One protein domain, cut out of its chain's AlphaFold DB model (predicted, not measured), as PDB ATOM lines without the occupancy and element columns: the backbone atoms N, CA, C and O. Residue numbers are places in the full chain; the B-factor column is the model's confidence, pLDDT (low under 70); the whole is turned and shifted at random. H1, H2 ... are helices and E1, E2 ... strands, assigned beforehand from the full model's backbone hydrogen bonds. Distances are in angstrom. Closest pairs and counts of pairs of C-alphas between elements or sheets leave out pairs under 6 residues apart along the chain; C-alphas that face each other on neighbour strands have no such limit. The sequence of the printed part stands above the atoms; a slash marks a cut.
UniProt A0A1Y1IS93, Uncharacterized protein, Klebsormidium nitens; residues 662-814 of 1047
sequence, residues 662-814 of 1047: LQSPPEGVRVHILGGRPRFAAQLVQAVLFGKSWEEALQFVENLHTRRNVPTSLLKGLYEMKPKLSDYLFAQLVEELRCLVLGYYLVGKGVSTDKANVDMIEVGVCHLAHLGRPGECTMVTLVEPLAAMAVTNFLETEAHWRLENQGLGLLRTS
ATOM      1  N   LEU A 662     -16.882  67.643  35.838       94.81
ATOM      2  CA  LEU A 662     -17.509  66.685  34.937       94.81
ATOM      3  C   LEU A 662     -19.007  66.559  35.219       94.81
ATOM      4  O   LEU A 662     -19.475  66.762  36.337       94.81
ATOM      5  N   GLN A 663     -19.772  66.203  34.193       93.75
ATOM      6  CA  GLN A 663     -21.147  65.744  34.362       93.75
ATOM      7  C   GLN A 663     -21.158  64.422  35.136       93.75
ATOM      8  O   GLN A 663     -20.170  63.682  35.124       93.75
ATOM      9  N   SER A 664     -22.275  64.116  35.801       90.44
ATOM     10  CA  SER A 664     -22.421  62.882  36.577       90.44
ATOM     11  C   SER A 664     -22.059  61.645  35.745       90.44
ATOM     12  O   SER A 664     -22.413  61.580  34.564       90.44
ATOM     13  N   PRO A 665     -21.357  60.663  36.339       90.81
ATOM     14  CA  PRO A 665     -20.992  59.453  35.623       90.81
ATOM     15  C   PRO A 665     -22.248  58.671  35.211       90.81
ATOM     16  O   PRO A 665     -23.248  58.694  35.937       90.81
ATOM     17  N   PRO A 666     -22.192  57.933  34.090       86.19
ATOM     18  CA  PRO A 666     -23.189  56.920  33.767       86.19
ATOM     19  C   PRO A 666     -23.400  55.902  34.904       86.19
ATOM     20  O   PRO A 666     -22.520  55.655  35.736       86.19
ATOM     21  N   GLU A 667     -24.579  55.281  34.939       78.94
ATOM     22  CA  GLU A 667     -24.895  54.237  35.917       78.94
ATOM     23  C   GLU A 667     -23.989  53.005  35.715       78.94
ATOM     24  O   GLU A 667     -23.776  52.555  34.590       78.94
ATOM     25  N   GLY A 668     -23.452  52.442  36.805       72.19
ATOM     26  CA  GLY A 668     -22.604  51.238  36.771       72.19
ATOM     27  C   GLY A 668     -21.101  51.491  36.586       72.19
ATOM     28  O   GLY A 668     -20.309  50.548  36.593       72.19
ATOM     29  N   VAL A 669     -20.683  52.752  36.474       80.12
ATOM     30  CA  VAL A 669     -19.273  53.126  36.341       80.12
ATOM     31  C   VAL A 669     -18.485  52.823  37.624       80.12
ATOM     32  O   VAL A 669     -18.910  53.130  38.739       80.12
ATOM     33  N   ARG A 670     -17.288  52.234  37.479       83.44
ATOM     34  CA  ARG A 670     -16.430  51.760  38.588       83.44
ATOM     35  C   ARG A 670     -15.690  52.891  39.323       83.44
ATOM     36  O   ARG A 670     -14.487  52.807  39.539       83.44
ATOM     37  N   VAL A 671     -16.391  53.940  39.750       85.12
ATOM     38  CA  VAL A 671     -15.788  55.108  40.431       85.12
ATOM     39  C   VAL A 671     -15.126  54.767  41.770       85.12
ATOM     40  O   VAL A 671     -14.239  55.489  42.218       85.12
ATOM     41  N   HIS A 672     -15.487  53.633  42.381       83.12
ATOM     42  CA  HIS A 672     -14.898  53.156  43.634       83.12
ATOM     43  C   HIS A 672     -13.374  52.994  43.573       83.12
ATOM     44  O   HIS A 672     -12.729  53.111  44.609       83.12
ATOM     45  N   ILE A 673     -12.783  52.782  42.387       88.44
ATOM     46  CA  ILE A 673     -11.325  52.638  42.242       88.44
ATOM     47  C   ILE A 673     -10.558  53.941  42.523       88.44
ATOM     48  O   ILE A 673      -9.354  53.899  42.756       88.44
ATOM     49  N   LEU A 674     -11.241  55.090  42.510       92.81
ATOM     50  CA  LEU A 674     -10.641  56.415  42.698       92.81
ATOM     51  C   LEU A 674     -10.442  56.802  44.169       92.81
ATOM     52  O   LEU A 674      -9.839  57.839  44.439       92.81
ATOM     53  N   GLY A 675     -10.950  56.000  45.111       90.25
ATOM     54  CA  GLY A 675     -10.759  56.246  46.539       90.25
ATOM     55  C   GLY A 675      -9.274  56.273  46.922       90.25
ATOM     56  O   GLY A 675      -8.470  55.496  46.407       90.25
ATOM     57  N   GLY A 676      -8.899  57.160  47.841       92.12
ATOM     58  CA  GLY A 676      -7.516  57.348  48.270       92.12
ATOM     59  C   GLY A 676      -6.968  58.719  47.903       92.12
ATOM     60  O   GLY A 676      -7.568  59.745  48.212       92.12
ATOM     61  N   ARG A 677      -5.780  58.763  47.304       93.50
ATOM     62  CA  ARG A 677      -5.106  60.028  46.994       93.50
ATOM     63  C   ARG A 677      -5.833  60.863  45.921       93.50
ATOM     64  O   ARG A 677      -6.270  60.304  44.911       93.50
ATOM     65  N   PRO A 678      -5.844  62.207  46.043       94.25
ATOM     66  CA  PRO A 678      -6.504  63.099  45.082       94.25
ATOM     67  C   PRO A 678      -6.037  62.941  43.631       94.25
ATOM     68  O   PRO A 678      -6.807  63.172  42.699       94.25
ATOM     69  N   ARG A 679      -4.785  62.505  43.417       93.06
ATOM     70  CA  ARG A 679      -4.229  62.301  42.071       93.06
ATOM     71  C   ARG A 679      -5.098  61.398  41.193       93.06
ATOM     72  O   ARG A 679      -5.195  61.675  40.004       93.06
ATOM     73  N   PHE A 680      -5.712  60.344  41.736       95.12
ATOM     74  CA  PHE A 680      -6.515  59.427  40.920       95.12
ATOM     75  C   PHE A 680      -7.734  60.130  40.319       95.12
ATOM     76  O   PHE A 680      -7.969  60.041  39.115       95.12
ATOM     77  N   ALA A 681      -8.456  60.902  41.135       95.81
ATOM     78  CA  ALA A 681      -9.590  61.694  40.677       95.81
ATOM     79  C   ALA A 681      -9.151  62.828  39.731       95.81
ATOM     80  O   ALA A 681      -9.774  63.043  38.696       95.81
ATOM     81  N   ALA A 682      -8.034  63.505  40.017       94.81
ATOM     82  CA  ALA A 682      -7.489  64.534  39.130       94.81
ATOM     83  C   ALA A 682      -7.109  63.984  37.742       94.81
ATOM     84  O   ALA A 682      -7.415  64.605  36.727       94.81
ATOM     85  N   GLN A 683      -6.499  62.799  37.677       94.50
ATOM     86  CA  GLN A 683      -6.150  62.154  36.408       94.50
ATOM     87  C   GLN A 683      -7.380  61.685  35.632       94.50
ATOM     88  O   GLN A 683      -7.371  61.758  34.405       94.50
ATOM     89  N   LEU A 684      -8.439  61.250  36.324       96.00
ATOM     90  CA  LEU A 684      -9.731  60.996  35.692       96.00
ATOM     91  C   LEU A 684     -10.265  62.277  35.041       96.00
ATOM     92  O   LEU A 684     -10.592  62.260  33.858       96.00
ATOM     93  N   VAL A 685     -10.322  63.380  35.794       95.25
ATOM     94  CA  VAL A 685     -10.812  64.670  35.290       95.25
ATOM     95  C   VAL A 685     -10.003  65.116  34.079       95.25
ATOM     96  O   VAL A 685     -10.590  65.421  33.049       95.25
ATOM     97  N   GLN A 686      -8.671  65.079  34.149       92.38
ATOM     98  CA  GLN A 686      -7.813  65.417  33.010       92.38
ATOM     99  C   GLN A 686      -8.094  64.529  31.794       92.38
ATOM    100  O   GLN A 686      -8.294  65.041  30.697       92.38
ATOM    101  N   ALA A 687      -8.151  63.209  31.983       93.00
ATOM    102  CA  ALA A 687      -8.426  62.255  30.914       93.00
ATOM    103  C   ALA A 687      -9.775  62.534  30.235       93.00
ATOM    104  O   ALA A 687      -9.849  62.531  29.004       93.00
ATOM    105  N   VAL A 688     -10.814  62.828  31.023       93.00
ATOM    106  CA  VAL A 688     -12.114  63.220  30.483       93.00
ATOM    107  C   VAL A 688     -12.004  64.554  29.766       93.00
ATOM    108  O   VAL A 688     -12.425  64.607  28.623       93.00
ATOM    109  N   LEU A 689     -11.390  65.596  30.343       89.38
ATOM    110  CA  LEU A 689     -11.203  66.908  29.697       89.38
ATOM    111  C   LEU A 689     -10.498  66.810  28.330       89.38
ATOM    112  O   LEU A 689     -10.831  67.575  27.425       89.38
ATOM    113  N   PHE A 690      -9.616  65.822  28.145       88.94
ATOM    114  CA  PHE A 690      -8.974  65.484  26.865       88.94
ATOM    115  C   PHE A 690      -9.841  64.660  25.892       88.94
ATOM    116  O   PHE A 690      -9.353  64.180  24.870       88.94
ATOM    117  N   GLY A 691     -11.135  64.517  26.170       90.75
ATOM    118  CA  GLY A 691     -12.130  63.940  25.265       90.75
ATOM    119  C   GLY A 691     -12.429  62.457  25.476       90.75
ATOM    120  O   GLY A 691     -13.148  61.884  24.661       90.75
ATOM    121  N   LYS A 692     -11.912  61.823  26.537       93.12
ATOM    122  CA  LYS A 692     -12.285  60.441  26.887       93.12
ATOM    123  C   LYS A 692     -13.657  60.401  27.563       93.12
ATOM    124  O   LYS A 692     -14.018  61.308  28.312       93.12
ATOM    125  N   SER A 693     -14.392  59.315  27.355       93.19
ATOM    126  CA  SER A 693     -15.555  58.972  28.187       93.19
ATOM    127  C   SER A 693     -15.148  58.623  29.626       93.19
ATOM    128  O   SER A 693     -13.970  58.393  29.912       93.19
ATOM    129  N   TRP A 694     -16.119  58.552  30.541       92.88
ATOM    130  CA  TRP A 694     -15.886  58.127  31.927       92.88
ATOM    131  C   TRP A 694     -15.236  56.739  32.005       92.88
ATOM    132  O   TRP A 694     -14.272  56.541  32.743       92.88
ATOM    133  N   GLU A 695     -15.729  55.784  31.220       92.56
ATOM    134  CA  GLU A 695     -15.242  54.407  31.180       92.56
ATOM    135  C   GLU A 695     -13.818  54.331  30.618       92.56
ATOM    136  O   GLU A 695     -12.950  53.691  31.216       92.56
ATOM    137  N   GLU A 696     -13.546  55.022  29.507       94.56
ATOM    138  CA  GLU A 696     -12.203  55.089  28.917       94.56
ATOM    139  C   GLU A 696     -11.205  55.787  29.842       94.56
ATOM    140  O   GLU A 696     -10.047  55.373  29.925       94.56
ATOM    141  N   ALA A 697     -11.637  56.842  30.536       95.12
ATOM    142  CA  ALA A 697     -10.814  57.580  31.482       95.12
ATOM    143  C   ALA A 697     -10.501  56.739  32.729       95.12
ATOM    144  O   ALA A 697      -9.346  56.682  33.146       95.12
ATOM    145  N   LEU A 698     -11.475  56.010  33.283       94.25
ATOM    146  CA  LEU A 698     -11.236  55.082  34.393       94.25
ATOM    147  C   LEU A 698     -10.324  53.933  33.991       94.25
ATOM    148  O   LEU A 698      -9.379  53.628  34.713       94.25
ATOM    149  N   GLN A 699     -10.561  53.328  32.826       94.12
ATOM    150  CA  GLN A 699      -9.694  52.271  32.316       94.12
ATOM    151  C   GLN A 699      -8.274  52.792  32.073       94.12
ATOM    152  O   GLN A 699      -7.300  52.081  32.319       94.12
ATOM    153  N   PHE A 700      -8.143  54.037  31.608       93.81
ATOM    154  CA  PHE A 700      -6.861  54.709  31.466       93.81
ATOM    155  C   PHE A 700      -6.164  54.896  32.817       93.81
ATOM    156  O   PHE A 700      -5.010  54.494  32.935       93.81
ATOM    157  N   VAL A 701      -6.845  55.430  33.836       94.69
ATOM    158  CA  VAL A 701      -6.280  55.616  35.187       94.69
ATOM    159  C   VAL A 701      -5.895  54.272  35.813       94.69
ATOM    160  O   VAL A 701      -4.799  54.133  36.354       94.69
ATOM    161  N   GLU A 702      -6.745  53.255  35.682       94.44
ATOM    162  CA  GLU A 702      -6.449  51.891  36.125       94.44
ATOM    163  C   GLU A 702      -5.170  51.374  35.461       94.44
ATOM    164  O   GLU A 702      -4.228  50.965  36.143       94.44
ATOM    165  N   ASN A 703      -5.086  51.464  34.132       93.31
ATOM    166  CA  ASN A 703      -3.922  51.016  33.374       93.31
ATOM    167  C   ASN A 703      -2.653  51.805  33.726       93.31
ATOM    168  O   ASN A 703      -1.574  51.218  33.811       93.31
ATOM    169  N   LEU A 704      -2.783  53.116  33.940       91.88
ATOM    170  CA  LEU A 704      -1.694  54.026  34.285       91.88
ATOM    171  C   LEU A 704      -1.011  53.619  35.593       91.88
ATOM    172  O   LEU A 704       0.205  53.735  35.690       91.88
ATOM    173  N   HIS A 705      -1.761  53.093  36.568       92.81
ATOM    174  CA  HIS A 705      -1.215  52.712  37.878       92.81
ATOM    175  C   HIS A 705      -0.922  51.222  38.038       92.81
ATOM    176  O   HIS A 705      -0.052  50.860  38.831       92.81
ATOM    177  N   THR A 706      -1.594  50.359  37.276       92.38
ATOM    178  CA  THR A 706      -1.555  48.902  37.488       92.38
ATOM    179  C   THR A 706      -0.836  48.116  36.388       92.38
ATOM    180  O   THR A 706      -0.712  46.897  36.512       92.38
ATOM    181  N   ARG A 707      -0.322  48.769  35.328       90.69
ATOM    182  CA  ARG A 707       0.465  48.117  34.259       90.69
ATOM    183  C   ARG A 707       1.962  48.382  34.371       90.69
ATOM    184  O   ARG A 707       2.396  49.489  34.665       90.69
ATOM    185  N   ARG A 708       2.771  47.375  34.035       86.25
ATOM    186  CA  ARG A 708       4.240  47.417  34.144       86.25
ATOM    187  C   ARG A 708       4.915  48.393  33.173       86.25
ATOM    188  O   ARG A 708       5.918  49.000  33.524       86.25
ATOM    189  N   ASN A 709       4.375  48.551  31.965       85.00
ATOM    190  CA  ASN A 709       5.042  49.290  30.882       85.00
ATOM    191  C   ASN A 709       4.822  50.810  30.940       85.00
ATOM    192  O   ASN A 709       5.159  51.512  29.992       85.00
ATOM    193  N   VAL A 710       4.234  51.322  32.021       84.56
ATOM    194  CA  VAL A 710       3.907  52.741  32.149       84.56
ATOM    195  C   VAL A 710       4.895  53.397  33.118       84.56
ATOM    196  O   VAL A 710       4.980  52.944  34.259       84.56
ATOM    197  N   PRO A 711       5.655  54.436  32.703       72.56
ATOM    198  CA  PRO A 711       6.778  54.981  33.471       72.56
ATOM    199  C   PRO A 711       6.475  55.380  34.917       72.56
ATOM    200  O   PRO A 711       7.366  55.276  35.754       72.56
ATOM    201  N   THR A 712       5.242  55.805  35.191       75.38
ATOM    202  CA  THR A 712       4.776  56.348  36.476       75.38
ATOM    203  C   THR A 712       3.878  55.392  37.261       75.38
ATOM    204  O   THR A 712       3.283  55.801  38.259       75.38
ATOM    205  N   SER A 713       3.742  54.138  36.820       87.25
ATOM    206  CA  SER A 713       2.839  53.198  37.477       87.25
ATOM    207  C   SER A 713       3.385  52.702  38.810       87.25
ATOM    208  O   SER A 713       4.587  52.480  38.981       87.25
ATOM    209  N   LEU A 714       2.471  52.450  39.746       89.81
ATOM    210  CA  LEU A 714       2.790  51.844  41.037       89.81
ATOM    211  C   LEU A 714       3.406  50.454  40.845       89.81
ATOM    212  O   LEU A 714       4.372  50.093  41.517       89.81
ATOM    213  N   LEU A 715       2.890  49.695  39.869       90.25
ATOM    214  CA  LEU A 715       3.430  48.385  39.518       90.25
ATOM    215  C   LEU A 715       4.885  48.483  39.039       90.25
ATOM    216  O   LEU A 715       5.730  47.710  39.484       90.25
ATOM    217  N   LYS A 716       5.211  49.439  38.161       89.56
ATOM    218  CA  LYS A 716       6.587  49.649  37.694       89.56
ATOM    219  C   LYS A 716       7.509  50.030  38.847       89.56
ATOM    220  O   LYS A 716       8.599  49.474  38.926       89.56
ATOM    221  N   GLY A 717       7.054  50.878  39.771       87.62
ATOM    222  CA  GLY A 717       7.804  51.207  40.986       87.62
ATOM    223  C   GLY A 717       8.178  49.965  41.807       87.62
ATOM    224  O   GLY A 717       9.335  49.810  42.196       87.62
ATOM    225  N   LEU A 718       7.240  49.030  42.001       88.81
ATOM    226  CA  LEU A 718       7.511  47.742  42.663       88.81
ATOM    227  C   LEU A 718       8.559  46.908  41.904       88.81
ATOM    228  O   LEU A 718       9.472  46.340  42.506       88.81
ATOM    229  N   TYR A 719       8.468  46.876  40.575       89.81
ATOM    230  CA  TYR A 719       9.438  46.195  39.715       89.81
ATOM    231  C   TYR A 719      10.839  46.813  39.761       89.81
ATOM    232  O   TYR A 719      11.830  46.085  39.760       89.81
ATOM    233  N   GLU A 720      10.934  48.138  39.813       88.19
ATOM    234  CA  GLU A 720      12.200  48.872  39.881       88.19
ATOM    235  C   GLU A 720      12.894  48.738  41.241       88.19
ATOM    236  O   GLU A 720      14.106  48.939  41.333       88.19
ATOM    237  N   MET A 721      12.160  48.360  42.290       83.69
ATOM    238  CA  MET A 721      12.756  48.021  43.581       83.69
ATOM    239  C   MET A 721      13.430  46.657  43.595       83.69
ATOM    240  O   MET A 721      14.453  46.506  44.254       83.69
ATOM    241  N   LYS A 722      12.894  45.668  42.872       85.81
ATOM    242  CA  LYS A 722      13.433  44.301  42.854       85.81
ATOM    243  C   LYS A 722      14.960  44.240  42.664       85.81
ATOM    244  O   LYS A 722      15.606  43.619  43.499       85.81
ATOM    245  N   PRO A 723      15.570  44.889  41.649       87.56
ATOM    246  CA  PRO A 723      17.022  44.831  41.462       87.56
ATOM    247  C   PRO A 723      17.824  45.588  42.533       87.56
ATOM    248  O   PRO A 723      19.036  45.408  42.612       87.56
ATOM    249  N   LYS A 724      17.181  46.445  43.340       84.75
ATOM    250  CA  LYS A 724      17.825  47.220  44.413       84.75
ATOM    251  C   LYS A 724      17.877  46.459  45.742       84.75
ATOM    252  O   LYS A 724      18.561  46.896  46.662       84.75
ATOM    253  N   LEU A 725      17.147  45.350  45.857       83.94
ATOM    254  CA  LEU A 725      17.018  44.575  47.086       83.94
ATOM    255  C   LEU A 725      17.810  43.272  46.989       83.94
ATOM    256  O   LEU A 725      17.878  42.641  45.939       83.94
ATOM    257  N   SER A 726      18.384  42.842  48.115       87.56
ATOM    258  CA  SER A 726      18.894  41.471  48.222       87.56
ATOM    259  C   SER A 726      17.735  40.471  48.194       87.56
ATOM    260  O   SER A 726      16.626  40.808  48.608       87.56
ATOM    261  N   ASP A 727      17.993  39.223  47.793       86.88
ATOM    262  CA  ASP A 727      16.966  38.167  47.748       86.88
ATOM    263  C   ASP A 727      16.213  38.008  49.079       86.88
ATOM    264  O   ASP A 727      15.006  37.771  49.101       86.88
ATOM    265  N   TYR A 728      16.921  38.172  50.201       87.81
ATOM    266  CA  TYR A 728      16.335  38.122  51.539       87.81
ATOM    267  C   TYR A 728      15.353  39.278  51.783       87.81
ATOM    268  O   TYR A 728      14.221  39.038  52.202       87.81
ATOM    269  N   LEU A 729      15.761  40.517  51.486       84.50
ATOM    270  CA  LEU A 729      14.912  41.703  51.665       84.50
ATOM    271  C   LEU A 729      13.733  41.696  50.688       84.50
ATOM    272  O   LEU A 729      12.631  42.099  51.046       84.50
ATOM    273  N   PHE A 730      13.944  41.192  49.473       87.06
ATOM    274  CA  PHE A 730      12.882  41.013  48.494       87.06
ATOM    275  C   PHE A 730      11.844  39.988  48.966       87.06
ATOM    276  O   PHE A 730      10.646  40.241  48.873       87.06
ATOM    277  N   ALA A 731      12.281  38.849  49.516       86.94
ATOM    278  CA  ALA A 731      11.367  37.865  50.088       86.94
ATOM    279  C   ALA A 731      10.557  38.453  51.254       86.94
ATOM    280  O   ALA A 731       9.350  38.238  51.322       86.94
ATOM    281  N   GLN A 732      11.198  39.238  52.127       85.38
ATOM    282  CA  GLN A 732      10.514  39.933  53.217       85.38
ATOM    283  C   GLN A 732       9.467  40.927  52.694       85.38
ATOM    284  O   GLN A 732       8.318  40.881  53.128       85.38
ATOM    285  N   LEU A 733       9.826  41.755  51.707       86.62
ATOM    286  CA  LEU A 733       8.894  42.667  51.044       86.62
ATOM    287  C   LEU A 733       7.679  41.925  50.486       86.62
ATOM    288  O   LEU A 733       6.551  42.368  50.663       86.62
ATOM    289  N   VAL A 734       7.893  40.799  49.803       88.62
ATOM    290  CA  VAL A 734       6.798  40.002  49.237       88.62
ATOM    291  C   VAL A 734       5.845  39.520  50.333       88.62
ATOM    292  O   VAL A 734       4.633  39.604  50.141       88.62
ATOM    293  N   GLU A 735       6.347  39.061  51.483       85.56
ATOM    294  CA  GLU A 735       5.480  38.668  52.606       85.56
ATOM    295  C   GLU A 735       4.719  39.859  53.207       85.56
ATOM    296  O   GLU A 735       3.524  39.750  53.493       85.56
ATOM    297  N   GLU A 736       5.363  41.017  53.342       86.19
ATOM    298  CA  GLU A 736       4.707  42.237  53.824       86.19
ATOM    299  C   GLU A 736       3.609  42.710  52.863       86.19
ATOM    300  O   GLU A 736       2.492  43.006  53.290       86.19
ATOM    301  N   LEU A 737       3.880  42.708  51.556       90.00
ATOM    302  CA  LEU A 737       2.904  43.044  50.521       90.00
ATOM    303  C   LEU A 737       1.716  42.076  50.527       90.00
ATOM    304  O   LEU A 737       0.576  42.522  50.393       90.00
ATOM    305  N   ARG A 738       1.948  40.772  50.739       88.56
ATOM    306  CA  ARG A 738       0.866  39.787  50.914       88.56
ATOM    307  C   ARG A 738       0.003  40.120  52.123       88.56
ATOM    308  O   ARG A 738      -1.219  40.102  52.004       88.56
ATOM    309  N   CYS A 739       0.615  40.454  53.260       83.12
ATOM    310  CA  CYS A 739      -0.113  40.837  54.472       83.12
ATOM    311  C   CYS A 739      -0.943  42.110  54.258       83.12
ATOM    312  O   CYS A 739      -2.114  42.159  54.638       83.12
ATOM    313  N   LEU A 740      -0.365  43.122  53.604       87.56
ATOM    314  CA  LEU A 740      -1.043  44.379  53.288       87.56
ATOM    315  C   LEU A 740      -2.235  44.165  52.353       87.56
ATOM    316  O   LEU A 740      -3.332  44.639  52.644       87.56
ATOM    317  N   VAL A 741      -2.040  43.433  51.255       89.31
ATOM    318  CA  VAL A 741      -3.103  43.126  50.289       89.31
ATOM    319  C   VAL A 741      -4.195  42.287  50.933       89.31
ATOM    320  O   VAL A 741      -5.375  42.588  50.770       89.31
ATOM    321  N   LEU A 742      -3.826  41.274  51.719       83.62
ATOM    322  CA  LEU A 742      -4.798  40.459  52.432       83.62
ATOM    323  C   LEU A 742      -5.623  41.310  53.406       83.62
ATOM    324  O   LEU A 742      -6.848  41.245  53.381       83.62
ATOM    325  N   GLY A 743      -4.977  42.151  54.217       78.12
ATOM    326  CA  GLY A 743      -5.677  43.080  55.106       78.12
ATOM    327  C   GLY A 743      -6.612  44.018  54.337       78.12
ATOM    328  O   GLY A 743      -7.767  44.194  54.721       78.12
ATOM    329  N   TYR A 744      -6.164  44.555  53.199       84.31
ATOM    330  CA  TYR A 744      -6.998  45.398  52.347       84.31
ATOM    331  C   TYR A 744      -8.264  44.672  51.868       84.31
ATOM    332  O   TYR A 744      -9.363  45.184  52.060       84.31
ATOM    333  N   TYR A 745      -8.146  43.468  51.305       78.81
ATOM    334  CA  TYR A 745      -9.310  42.748  50.773       78.81
ATOM    335  C   TYR A 745     -10.210  42.121  51.844       78.81
ATOM    336  O   TYR A 745     -11.375  41.858  51.559       78.81
ATOM    337  N   LEU A 746      -9.703  41.871  53.056       69.12
ATOM    338  CA  LEU A 746     -10.500  41.303  54.148       69.12
ATOM    339  C   LEU A 746     -11.210  42.356  54.998       69.12
ATOM    340  O   LEU A 746     -12.342  42.136  55.408       69.12
ATOM    341  N   VAL A 747     -10.540  43.468  55.312       69.44
ATOM    342  CA  VAL A 747     -11.052  44.475  56.260       69.44
ATOM    343  C   VAL A 747     -11.064  45.896  55.688       69.44
ATOM    344  O   VAL A 747     -11.285  46.856  56.419       69.44
ATOM    345  N   GLY A 748     -10.795  46.059  54.390       69.31
ATOM    346  CA  GLY A 748     -10.722  47.361  53.715       69.31
ATOM    347  C   GLY A 748      -9.421  48.135  53.965       69.31
ATOM    348  O   GLY A 748      -9.263  49.246  53.461       69.31
ATOM    349  N   LYS A 749      -8.481  47.581  54.748       81.62
ATOM    350  CA  LYS A 749      -7.203  48.225  55.085       81.62
ATOM    351  C   LYS A 749      -6.106  47.217  55.429       81.62
ATOM    352  O   LYS A 749      -6.241  46.430  56.361       81.62
ATOM    353  N   GLY A 750      -4.975  47.311  54.740       84.25
ATOM    354  CA  GLY A 750      -3.721  46.664  55.122       84.25
ATOM    355  C   GLY A 750      -2.914  47.534  56.082       84.25
ATOM    356  O   GLY A 750      -2.846  48.751  55.894       84.25
ATOM    357  N   VAL A 751      -2.284  46.930  57.090       85.00
ATOM    358  CA  VAL A 751      -1.361  47.612  58.015       85.00
ATOM    359  C   VAL A 751      -0.091  46.780  58.159       85.00
ATOM    360  O   VAL A 751      -0.178  45.569  58.329       85.00
ATOM    361  N   SER A 752       1.073  47.430  58.108       83.56
ATOM    362  CA  SER A 752       2.366  46.819  58.433       83.56
ATOM    363  C   SER A 752       3.174  47.738  59.352       83.56
ATOM    364  O   SER A 752       3.160  48.962  59.194       83.56
ATOM    365  N   THR A 753       3.854  47.142  60.333       68.88
ATOM    366  CA  THR A 753       4.732  47.818  61.305       68.88
ATOM    367  C   THR A 753       6.199  47.807  60.898       68.88
ATOM    368  O   THR A 753       6.985  48.549  61.485       68.88
ATOM    369  N   ASP A 754       6.589  46.957  59.945       63.28
ATOM    370  CA  ASP A 754       7.987  46.863  59.550       63.28
ATOM    371  C   ASP A 754       8.314  47.967  58.543       63.28
ATOM    372  O   ASP A 754       7.760  48.052  57.448       63.28
ATOM    373  N   LYS A 755       9.164  48.889  58.986       59.56
ATOM    374  CA  LYS A 755       9.640  50.017  58.187       59.56
ATOM    375  C   LYS A 755      10.995  49.769  57.554       59.56
ATOM    376  O   LYS A 755      11.423  50.564  56.723       59.56
ATOM    377  N   ALA A 756      11.749  48.806  58.078       49.19
ATOM    378  CA  ALA A 756      13.195  48.979  58.130       49.19
ATOM    379  C   ALA A 756      13.880  48.735  56.781       49.19
ATOM    380  O   ALA A 756      14.997  49.201  56.579       49.19
ATOM    381  N   ASN A 757      13.217  48.032  55.861       51.44
ATOM    382  CA  ASN A 757      13.911  47.415  54.738       51.44
ATOM    383  C   ASN A 757      13.462  47.903  53.356       51.44
ATOM    384  O   ASN A 757      14.267  47.858  52.426       51.44
ATOM    385  N   VAL A 758      12.221  48.384  53.203       60.88
ATOM    386  CA  VAL A 758      11.700  48.864  51.914       60.88
ATOM    387  C   VAL A 758      10.763  50.052  52.109       60.88
ATOM    388  O   VAL A 758       9.730  49.945  52.768       60.88
ATOM    389  N   ASP A 759      11.091  51.184  51.484       74.56
ATOM    390  CA  ASP A 759      10.262  52.385  51.544       74.56
ATOM    391  C   ASP A 759       9.037  52.268  50.619       74.56
ATOM    392  O   ASP A 759       8.995  52.772  49.497       74.56
ATOM    393  N   MET A 760       7.999  51.579  51.098       83.38
ATOM    394  CA  MET A 760       6.725  51.423  50.384       83.38
ATOM    395  C   MET A 760       5.987  52.754  50.134       83.38
ATOM    396  O   MET A 760       5.041  52.791  49.338       83.38
ATOM    397  N   ILE A 761       6.391  53.840  50.803       82.81
ATOM    398  CA  ILE A 761       5.838  55.184  50.605       82.81
ATOM    399  C   ILE A 761       6.478  55.824  49.373       82.81
ATOM    400  O   ILE A 761       5.755  56.407  48.563       82.81
ATOM    401  N   GLU A 762       7.791  55.658  49.182       80.38
ATOM    402  CA  GLU A 762       8.513  56.123  47.989       80.38
ATOM    403  C   GLU A 762       7.930  55.515  46.709       80.38
ATOM    404  O   GLU A 762       7.644  56.228  45.748       80.38
ATOM    405  N   VAL A 763       7.645  54.210  46.733       81.25
ATOM    406  CA  VAL A 763       6.970  53.490  45.634       81.25
ATOM    407  C   VAL A 763       5.564  54.034  45.383       81.25
ATOM    408  O   VAL A 763       4.999  53.890  44.302       81.25
ATOM    409  N   GLY A 764       4.975  54.656  46.402       86.69
ATOM    410  CA  GLY A 764       3.621  55.163  46.365       86.69
ATOM    411  C   GLY A 764       2.572  54.082  46.578       86.69
ATOM    412  O   GLY A 764       1.459  54.267  46.104       86.69
ATOM    413  N   VAL A 765       2.880  52.976  47.259       89.06
ATOM    414  CA  VAL A 765       1.904  51.908  47.549       89.06
ATOM    415  C   VAL A 765       1.199  52.143  48.881       89.06
ATOM    416  O   VAL A 765      -0.002  51.907  48.992       89.06
ATOM    417  N   CYS A 766       1.929  52.634  49.883       89.81
ATOM    418  CA  CYS A 766       1.394  52.828  51.226       89.81
ATOM    419  C   CYS A 766       1.413  54.290  51.674       89.81
ATOM    420  O   CYS A 766       2.227  55.099  51.232       89.81
ATOM    421  N   HIS A 767       0.534  54.598  52.625       87.50
ATOM    422  CA  HIS A 767       0.547  55.836  53.404       87.50
ATOM    423  C   HIS A 767       1.246  55.625  54.737       87.50
ATOM    424  O   HIS A 767       1.087  54.566  55.347       87.50
ATOM    425  N   LEU A 768       1.938  56.653  55.221       84.69
ATOM    426  CA  LEU A 768       2.444  56.676  56.587       84.69
ATOM    427  C   LEU A 768       1.271  56.904  57.557       84.69
ATOM    428  O   LEU A 768       0.384  57.723  57.306       84.69
ATOM    429  N   ALA A 769       1.240  56.154  58.653       78.06
ATOM    430  CA  ALA A 769       0.266  56.309  59.722       78.06
ATOM    431  C   ALA A 769       0.978  56.273  61.076       78.06
ATOM    432  O   ALA A 769       1.716  55.336  61.380       78.06
ATOM    433  N   HIS A 770       0.732  57.278  61.910       69.31
ATOM    434  CA  HIS A 770       1.170  57.274  63.301       69.31
ATOM    435  C   HIS A 770       0.074  56.625  64.159       69.31
ATOM    436  O   HIS A 770      -1.074  57.069  64.131       69.31
ATOM    437  N   LEU A 771       0.404  55.567  64.908       48.97
ATOM    438  CA  LEU A 771      -0.419  55.125  66.036       48.97
ATOM    439  C   LEU A 771       0.325  55.488  67.316       48.97
ATOM    440  O   LEU A 771       1.448  55.034  67.527       48.97
ATOM    441  N   GLY A 772      -0.313  56.311  68.146       52.88
ATOM    442  CA  GLY A 772       0.231  56.734  69.432       52.88
ATOM    443  C   GLY A 772       0.772  58.162  69.444       52.88
ATOM    444  O   GLY A 772       0.416  58.992  68.605       52.88
ATOM    445  N   ARG A 773       1.589  58.471  70.454       51.53
ATOM    446  CA  ARG A 773       2.197  59.799  70.628       51.53
ATOM    447  C   ARG A 773       3.257  60.057  69.544       51.53
ATOM    448  O   ARG A 773       3.845  59.104  69.032       51.53
ATOM    449  N   PRO A 774       3.557  61.328  69.211       45.31
ATOM    450  CA  PRO A 774       4.699  61.669  68.362       45.31
ATOM    451  C   PRO A 774       5.970  60.954  68.855       45.31
ATOM    452  O   PRO A 774       6.346  61.106  70.017       45.31
ATOM    453  N   GLY A 775       6.582  60.131  67.997       52.72
ATOM    454  CA  GLY A 775       7.734  59.277  68.332       52.72
ATOM    455  C   GLY A 775       7.426  57.782  68.530       52.72
ATOM    456  O   GLY A 775       8.359  56.982  68.558       52.72
ATOM    457  N   GLU A 776       6.155  57.375  68.616       56.84
ATOM    458  CA  GLU A 776       5.759  55.959  68.664       56.84
ATOM    459  C   GLU A 776       5.646  55.335  67.260       56.84
ATOM    460  O   GLU A 776       5.585  56.022  66.236       56.84
ATOM    461  N   CYS A 777       5.710  54.000  67.223       55.25
ATOM    462  CA  CYS A 777       5.906  53.153  66.046       55.25
ATOM    463  C   CYS A 777       5.072  53.595  64.827       55.25
ATOM    464  O   CYS A 777       3.892  53.274  64.708       55.25
ATOM    465  N   THR A 778       5.678  54.325  63.884       69.81
ATOM    466  CA  THR A 778       4.992  54.599  62.611       69.81
ATOM    467  C   THR A 778       4.744  53.302  61.844       69.81
ATOM    468  O   THR A 778       5.639  52.473  61.679       69.81
ATOM    469  N   MET A 779       3.524  53.157  61.364       80.50
ATOM    470  CA  MET A 779       3.078  52.072  60.512       80.50
ATOM    471  C   MET A 779       2.895  52.577  59.093       80.50
ATOM    472  O   MET A 779       2.737  53.775  58.851       80.50
ATOM    473  N   VAL A 780       2.874  51.643  58.154       86.06
ATOM    474  CA  VAL A 780       2.416  51.899  56.796       86.06
ATOM    475  C   VAL A 780       1.044  51.275  56.598       86.06
ATOM    476  O   VAL A 780       0.720  50.236  57.180       86.06
ATOM    477  N   THR A 781       0.207  51.931  55.799       88.88
ATOM    478  CA  THR A 781      -1.157  51.473  55.537       88.88
ATOM    479  C   THR A 781      -1.465  51.442  54.049       88.88
ATOM    480  O   THR A 781      -1.200  52.412  53.338       88.88
ATOM    481  N   LEU A 782      -2.062  50.338  53.601       91.38
ATOM    482  CA  LEU A 782      -2.605  50.159  52.259       91.38
ATOM    483  C   LEU A 782      -4.127  50.291  52.337       91.38
ATOM    484  O   LEU A 782      -4.800  49.433  52.901       91.38
ATOM    485  N   VAL A 783      -4.664  51.385  51.807       88.69
ATOM    486  CA  VAL A 783      -6.101  51.724  51.886       88.69
ATOM    487  C   VAL A 783      -6.704  52.080  50.531       88.69
ATOM    488  O   VAL A 783      -7.882  52.405  50.447       88.69
ATOM    489  N   GLU A 784      -5.901  52.063  49.469       93.19
ATOM    490  CA  GLU A 784      -6.307  52.569  48.163       93.19
ATOM    491  C   GLU A 784      -6.532  51.412  47.182       93.19
ATOM    492  O   GLU A 784      -5.626  50.586  47.020       93.19
ATOM    493  N   PRO A 785      -7.670  51.371  46.466       91.56
ATOM    494  CA  PRO A 785      -7.975  50.303  45.520       91.56
ATOM    495  C   PRO A 785      -6.920  50.139  44.429       91.56
ATOM    496  O   PRO A 785      -6.447  49.029  44.207       91.56
ATOM    497  N   LEU A 786      -6.494  51.228  43.780       94.12
ATOM    498  CA  LEU A 786      -5.502  51.159  42.701       94.12
ATOM    499  C   LEU A 786      -4.124  50.696  43.187       94.12
ATOM    500  O   LEU A 786      -3.445  49.955  42.477       94.12
ATOM    501  N   ALA A 787      -3.721  51.082  44.401       94.44
ATOM    502  CA  ALA A 787      -2.490  50.577  45.001       94.44
ATOM    503  C   ALA A 787      -2.612  49.082  45.326       94.44
ATOM    504  O   ALA A 787      -1.712  48.315  44.996       94.44
ATOM    505  N   ALA A 788      -3.742  48.645  45.892       91.50
ATOM    506  CA  ALA A 788      -3.988  47.234  46.175       91.50
ATOM    507  C   ALA A 788      -4.004  46.385  44.897       91.50
ATOM    508  O   ALA A 788      -3.382  45.329  44.863       91.50
ATOM    509  N   MET A 789      -4.627  46.874  43.821       92.88
ATOM    510  CA  MET A 789      -4.599  46.227  42.506       92.88
ATOM    511  C   MET A 789      -3.176  46.129  41.948       92.88
ATOM    512  O   MET A 789      -2.776  45.066  41.482       92.88
ATOM    513  N   ALA A 790      -2.386  47.205  42.025       94.44
ATOM    514  CA  ALA A 790      -0.999  47.187  41.566       94.44
ATOM    515  C   ALA A 790      -0.151  46.163  42.339       94.44
ATOM    516  O   ALA A 790       0.620  45.425  41.728       94.44
ATOM    517  N   VAL A 791      -0.324  46.067  43.662       93.88
ATOM    518  CA  VAL A 791       0.377  45.062  44.474       93.88
ATOM    519  C   VAL A 791      -0.112  43.649  44.160       93.88
ATOM    520  O   VAL A 791       0.712  42.749  44.031       93.88
ATOM    521  N   THR A 792      -1.416  43.430  43.978       92.31
ATOM    522  CA  THR A 792      -1.952  42.123  43.562       92.31
ATOM    523  C   THR A 792      -1.346  41.690  42.231       92.31
ATOM    524  O   THR A 792      -0.790  40.598  42.151       92.31
ATOM    525  N   ASN A 793      -1.335  42.570  41.225       93.31
ATOM    526  CA  ASN A 793      -0.722  42.289  39.926       93.31
ATOM    527  C   ASN A 793       0.770  41.954  40.066       93.31
ATOM    528  O   ASN A 793       1.266  41.034  39.414       93.31
ATOM    529  N   PHE A 794       1.494  42.673  40.928       94.00
ATOM    530  CA  PHE A 794       2.897  42.388  41.233       94.00
ATOM    531  C   PHE A 794       3.081  41.001  41.863       94.00
ATOM    532  O   PHE A 794       3.933  40.228  41.435       94.00
ATOM    533  N   LEU A 795       2.263  40.653  42.856       92.19
ATOM    534  CA  LEU A 795       2.330  39.371  43.554       92.19
ATOM    535  C   LEU A 795       1.946  38.191  42.647       92.19
ATOM    536  O   LEU A 795       2.571  37.131  42.716       92.19
ATOM    537  N   GLU A 796       0.965  38.369  41.766       91.19
ATOM    538  CA  GLU A 796       0.560  37.351  40.794       91.19
ATOM    539  C   GLU A 796       1.658  37.060  39.771       91.19
ATOM    540  O   GLU A 796       1.914  35.900  39.436       91.19
ATOM    541  N   THR A 797       2.322  38.111  39.292       89.81
ATOM    542  CA  THR A 797       3.362  38.009  38.264       89.81
ATOM    543  C   THR A 797       4.701  37.544  38.831       89.81
ATOM    544  O   THR A 797       5.295  36.620  38.283       89.81
ATOM    545  N   GLU A 798       5.160  38.125  39.943       88.31
ATOM    546  CA  GLU A 798       6.496  37.865  40.497       88.31
ATOM    547  C   GLU A 798       6.538  36.747  41.535       88.31
ATOM    548  O   GLU A 798       7.551  36.059  41.655       88.31
ATOM    549  N   ALA A 799       5.464  36.564  42.304       84.81
ATOM    550  CA  ALA A 799       5.419  35.589  43.391       84.81
ATOM    551  C   ALA A 799       4.474  34.413  43.105       84.81
ATOM    552  O   ALA A 799       4.275  33.574  43.988       84.81
ATOM    553  N   HIS A 800       3.871  34.366  41.906       88.00
ATOM    554  CA  HIS A 800       2.823  33.410  41.523       88.00
ATOM    555  C   HIS A 800       1.728  33.281  42.590       88.00
ATOM    556  O   HIS A 800       1.163  32.209  42.831       88.00
ATOM    557  N   TRP A 801       1.459  34.392  43.272       86.38
ATOM    558  CA  TRP A 801       0.580  34.448  44.420       86.38
ATOM    559  C   TRP A 801      -0.788  34.936  43.972       86.38
ATOM    560  O   TRP A 801      -0.923  36.068  43.527       86.38
ATOM    561  N   ARG A 802      -1.805  34.079  44.099       82.88
ATOM    562  CA  ARG A 802      -3.202  34.443  43.840       82.88
ATOM    563  C   ARG A 802      -3.932  34.628  45.158       82.88
ATOM    564  O   ARG A 802      -3.966  33.701  45.976       82.88
ATOM    565  N   LEU A 803      -4.550  35.794  45.322       75.56
ATOM    566  CA  LEU A 803      -5.296  36.173  46.522       75.56
ATOM    567  C   LEU A 803      -6.351  35.127  46.904       75.56
ATOM    568  O   LEU A 803      -6.509  34.810  48.078       75.56
ATOM    569  N   GLU A 804      -7.051  34.557  45.926       69.56
ATOM    570  CA  GLU A 804      -8.115  33.576  46.161       69.56
ATOM    571  C   GLU A 804      -7.595  32.282  46.791       69.56
ATOM    572  O   GLU A 804      -8.162  31.791  47.765       69.56
ATOM    573  N   ASN A 805      -6.476  31.763  46.288       69.56
ATOM    574  CA  ASN A 805      -5.916  30.494  46.746       69.56
ATOM    575  C   ASN A 805      -5.212  30.639  48.097       69.56
ATOM    576  O   ASN A 805      -5.318  29.770  48.964       69.56
ATOM    577  N   GLN A 806      -4.477  31.736  48.277       68.00
ATOM    578  CA  GLN A 806      -3.606  31.913  49.435       68.00
ATOM    579  C   GLN A 806      -4.217  32.766  50.542       68.00
ATOM    580  O   GLN A 806      -3.876  32.551  51.700       68.00
ATOM    581  N   GLY A 807      -5.165  33.657  50.242       65.06
ATOM    582  CA  GLY A 807      -5.936  34.360  51.267       65.06
ATOM    583  C   GLY A 807      -6.766  33.391  52.105       65.06
ATOM    584  O   GLY A 807      -6.766  33.487  53.330       65.06
ATOM    585  N   LEU A 808      -7.359  32.373  51.469       63.84
ATOM    586  CA  LEU A 808      -7.959  31.240  52.179       63.84
ATOM    587  C   LEU A 808      -6.907  30.481  53.004       63.84
ATOM    588  O   LEU A 808      -7.182  30.113  54.137       63.84
ATOM    589  N   GLY A 809      -5.701  30.266  52.468       66.44
ATOM    590  CA  GLY A 809      -4.590  29.628  53.186       66.44
ATOM    591  C   GLY A 809      -4.163  30.374  54.455       66.44
ATOM    592  O   GLY A 809      -4.046  29.755  55.507       66.44
ATOM    593  N   LEU A 810      -3.994  31.693  54.376       63.91
ATOM    594  CA  LEU A 810      -3.580  32.544  55.497       63.91
ATOM    595  C   LEU A 810      -4.680  32.675  56.556       63.91
ATOM    596  O   LEU A 810      -4.402  32.576  57.750       63.91
ATOM    597  N   LEU A 811      -5.939  32.816  56.126       65.19
ATOM    598  CA  LEU A 811      -7.088  32.755  57.029       65.19
ATOM    599  C   LEU A 811      -7.186  31.394  57.735       65.19
ATOM    600  O   LEU A 811      -7.503  31.352  58.918       65.19
ATOM    601  N   ARG A 812      -6.875  30.288  57.040       65.31
ATOM    602  CA  ARG A 812      -6.874  28.927  57.615       65.31
ATOM    603  C   ARG A 812      -5.799  28.727  58.676       65.31
ATOM    604  O   ARG A 812      -6.008  27.932  59.585       65.31
ATOM    605  N   THR A 813      -4.646  29.374  58.531       63.81
ATOM    606  CA  THR A 813      -3.540  29.261  59.491       63.81
ATOM    607  C   THR A 813      -3.650  30.255  60.642       63.81
ATOM    608  O   THR A 813      -2.918  30.118  61.617       63.81
ATOM    609  N   SER A 814      -4.538  31.248  60.543       63.34
ATOM    610  CA  SER A 814      -4.713  32.253  61.583       63.34
ATOM    611  C   SER A 814      -5.460  31.661  62.787       63.34
ATOM    612  O   SER A 814      -6.582  31.182  62.626       63.34
TER     613      SER A 814
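AT A GLANCE: This is residues 662 to 814 of the 1047 residues of an uncharacterized protein of Klebsormidium nitens (UniProt A0A1Y1IS93). What is the overall picture? A small antiparallel sheet, in the order E1 E3 E2, has the long helix H5 packed on one face near E1, and H6 is the core helix on which H1, H3, H4 and H5 pack. H2 packs on H3 at one end of the longest axis, and H7 lies near H5. How is it made up? The 153 printed residues include seven named helices and three strands, in the order H1 to H5, E1 to E3, H6, H7, and the class is mostly helix. The whole is compact, with a radius of gyration of the C-alphas of 16.5 A, and spans 46 by 39 by 33 A.

HOW THE PARTS SIT: How is the sheet joined? Inner strand E3, residues 778 to 782, is antiparallel to E1, residues 750 to 752, with N 750 and O 782 2.8 A apart. It forms a hairpin with E2, residues 767 to 770, where N 769 and O 779 are 2.8 A apart. What is on the sheet? H5, residues 727 to 747, makes two layers with it, a helix on one face of a sheet: it lies over E1 at a height over the sheet of 8.3 A and stands up from it at 47 degrees. What touches the hub, H6, residues 785 to 798? H5 touches it at a steep tilt of 43 degrees, opposite ways, closest at C-alphas 741 and 788, 5.9 A; H4, residues 714 to 724, touches it at 44 degrees, closest at C-alphas 715 and 790, 5.0 A. H3, residues 694 to 706, touches it with 702 to 706 alone, C-alphas 706 and 790 being closest at 4.5 A; H1, residues 671 to 674, touches its residues 785 to 786 alone, C-alphas 673 and 785 being closest at 5.2 A. What of the rest? H2, residues 678 to 689, touches H3, closest at C-alphas 687 and 697, 5.3 A; H7, residues 803 to 813, is close to H5 but not clearly touching, closest at C-alphas 742 and 807, 6.3 A. In H2, H3, H5 and H6 every O i to N i+4 pair is within hydrogen-bond range, against 4 of 7 in H4 and 5 of 7 in H7; H1 is too short for one.

IN THESE COORDINATES: Where do the elements begin and end? C-alpha 671 of H1 is at (-15.788, 55.108, 40.431), and C-alpha 813 of H7 is at (-3.540, 29.261, 59.491). Which are long? H5 measures 30.0 A from first to last C-alpha, H6 19.7 A and H3 17.9 A.

THE WHOLE: How far does it reach? The C-alphas farthest apart, those of Gln 663 and Tyr 728, are 49.6 A apart, and the printed part has no cut. Which link is long? E1 to E2 is long, with 14 residues. Where is confidence low? Residues 746 to 748, 753 to 758, 770 to 778 and 804 to 814 have pLDDT under 70.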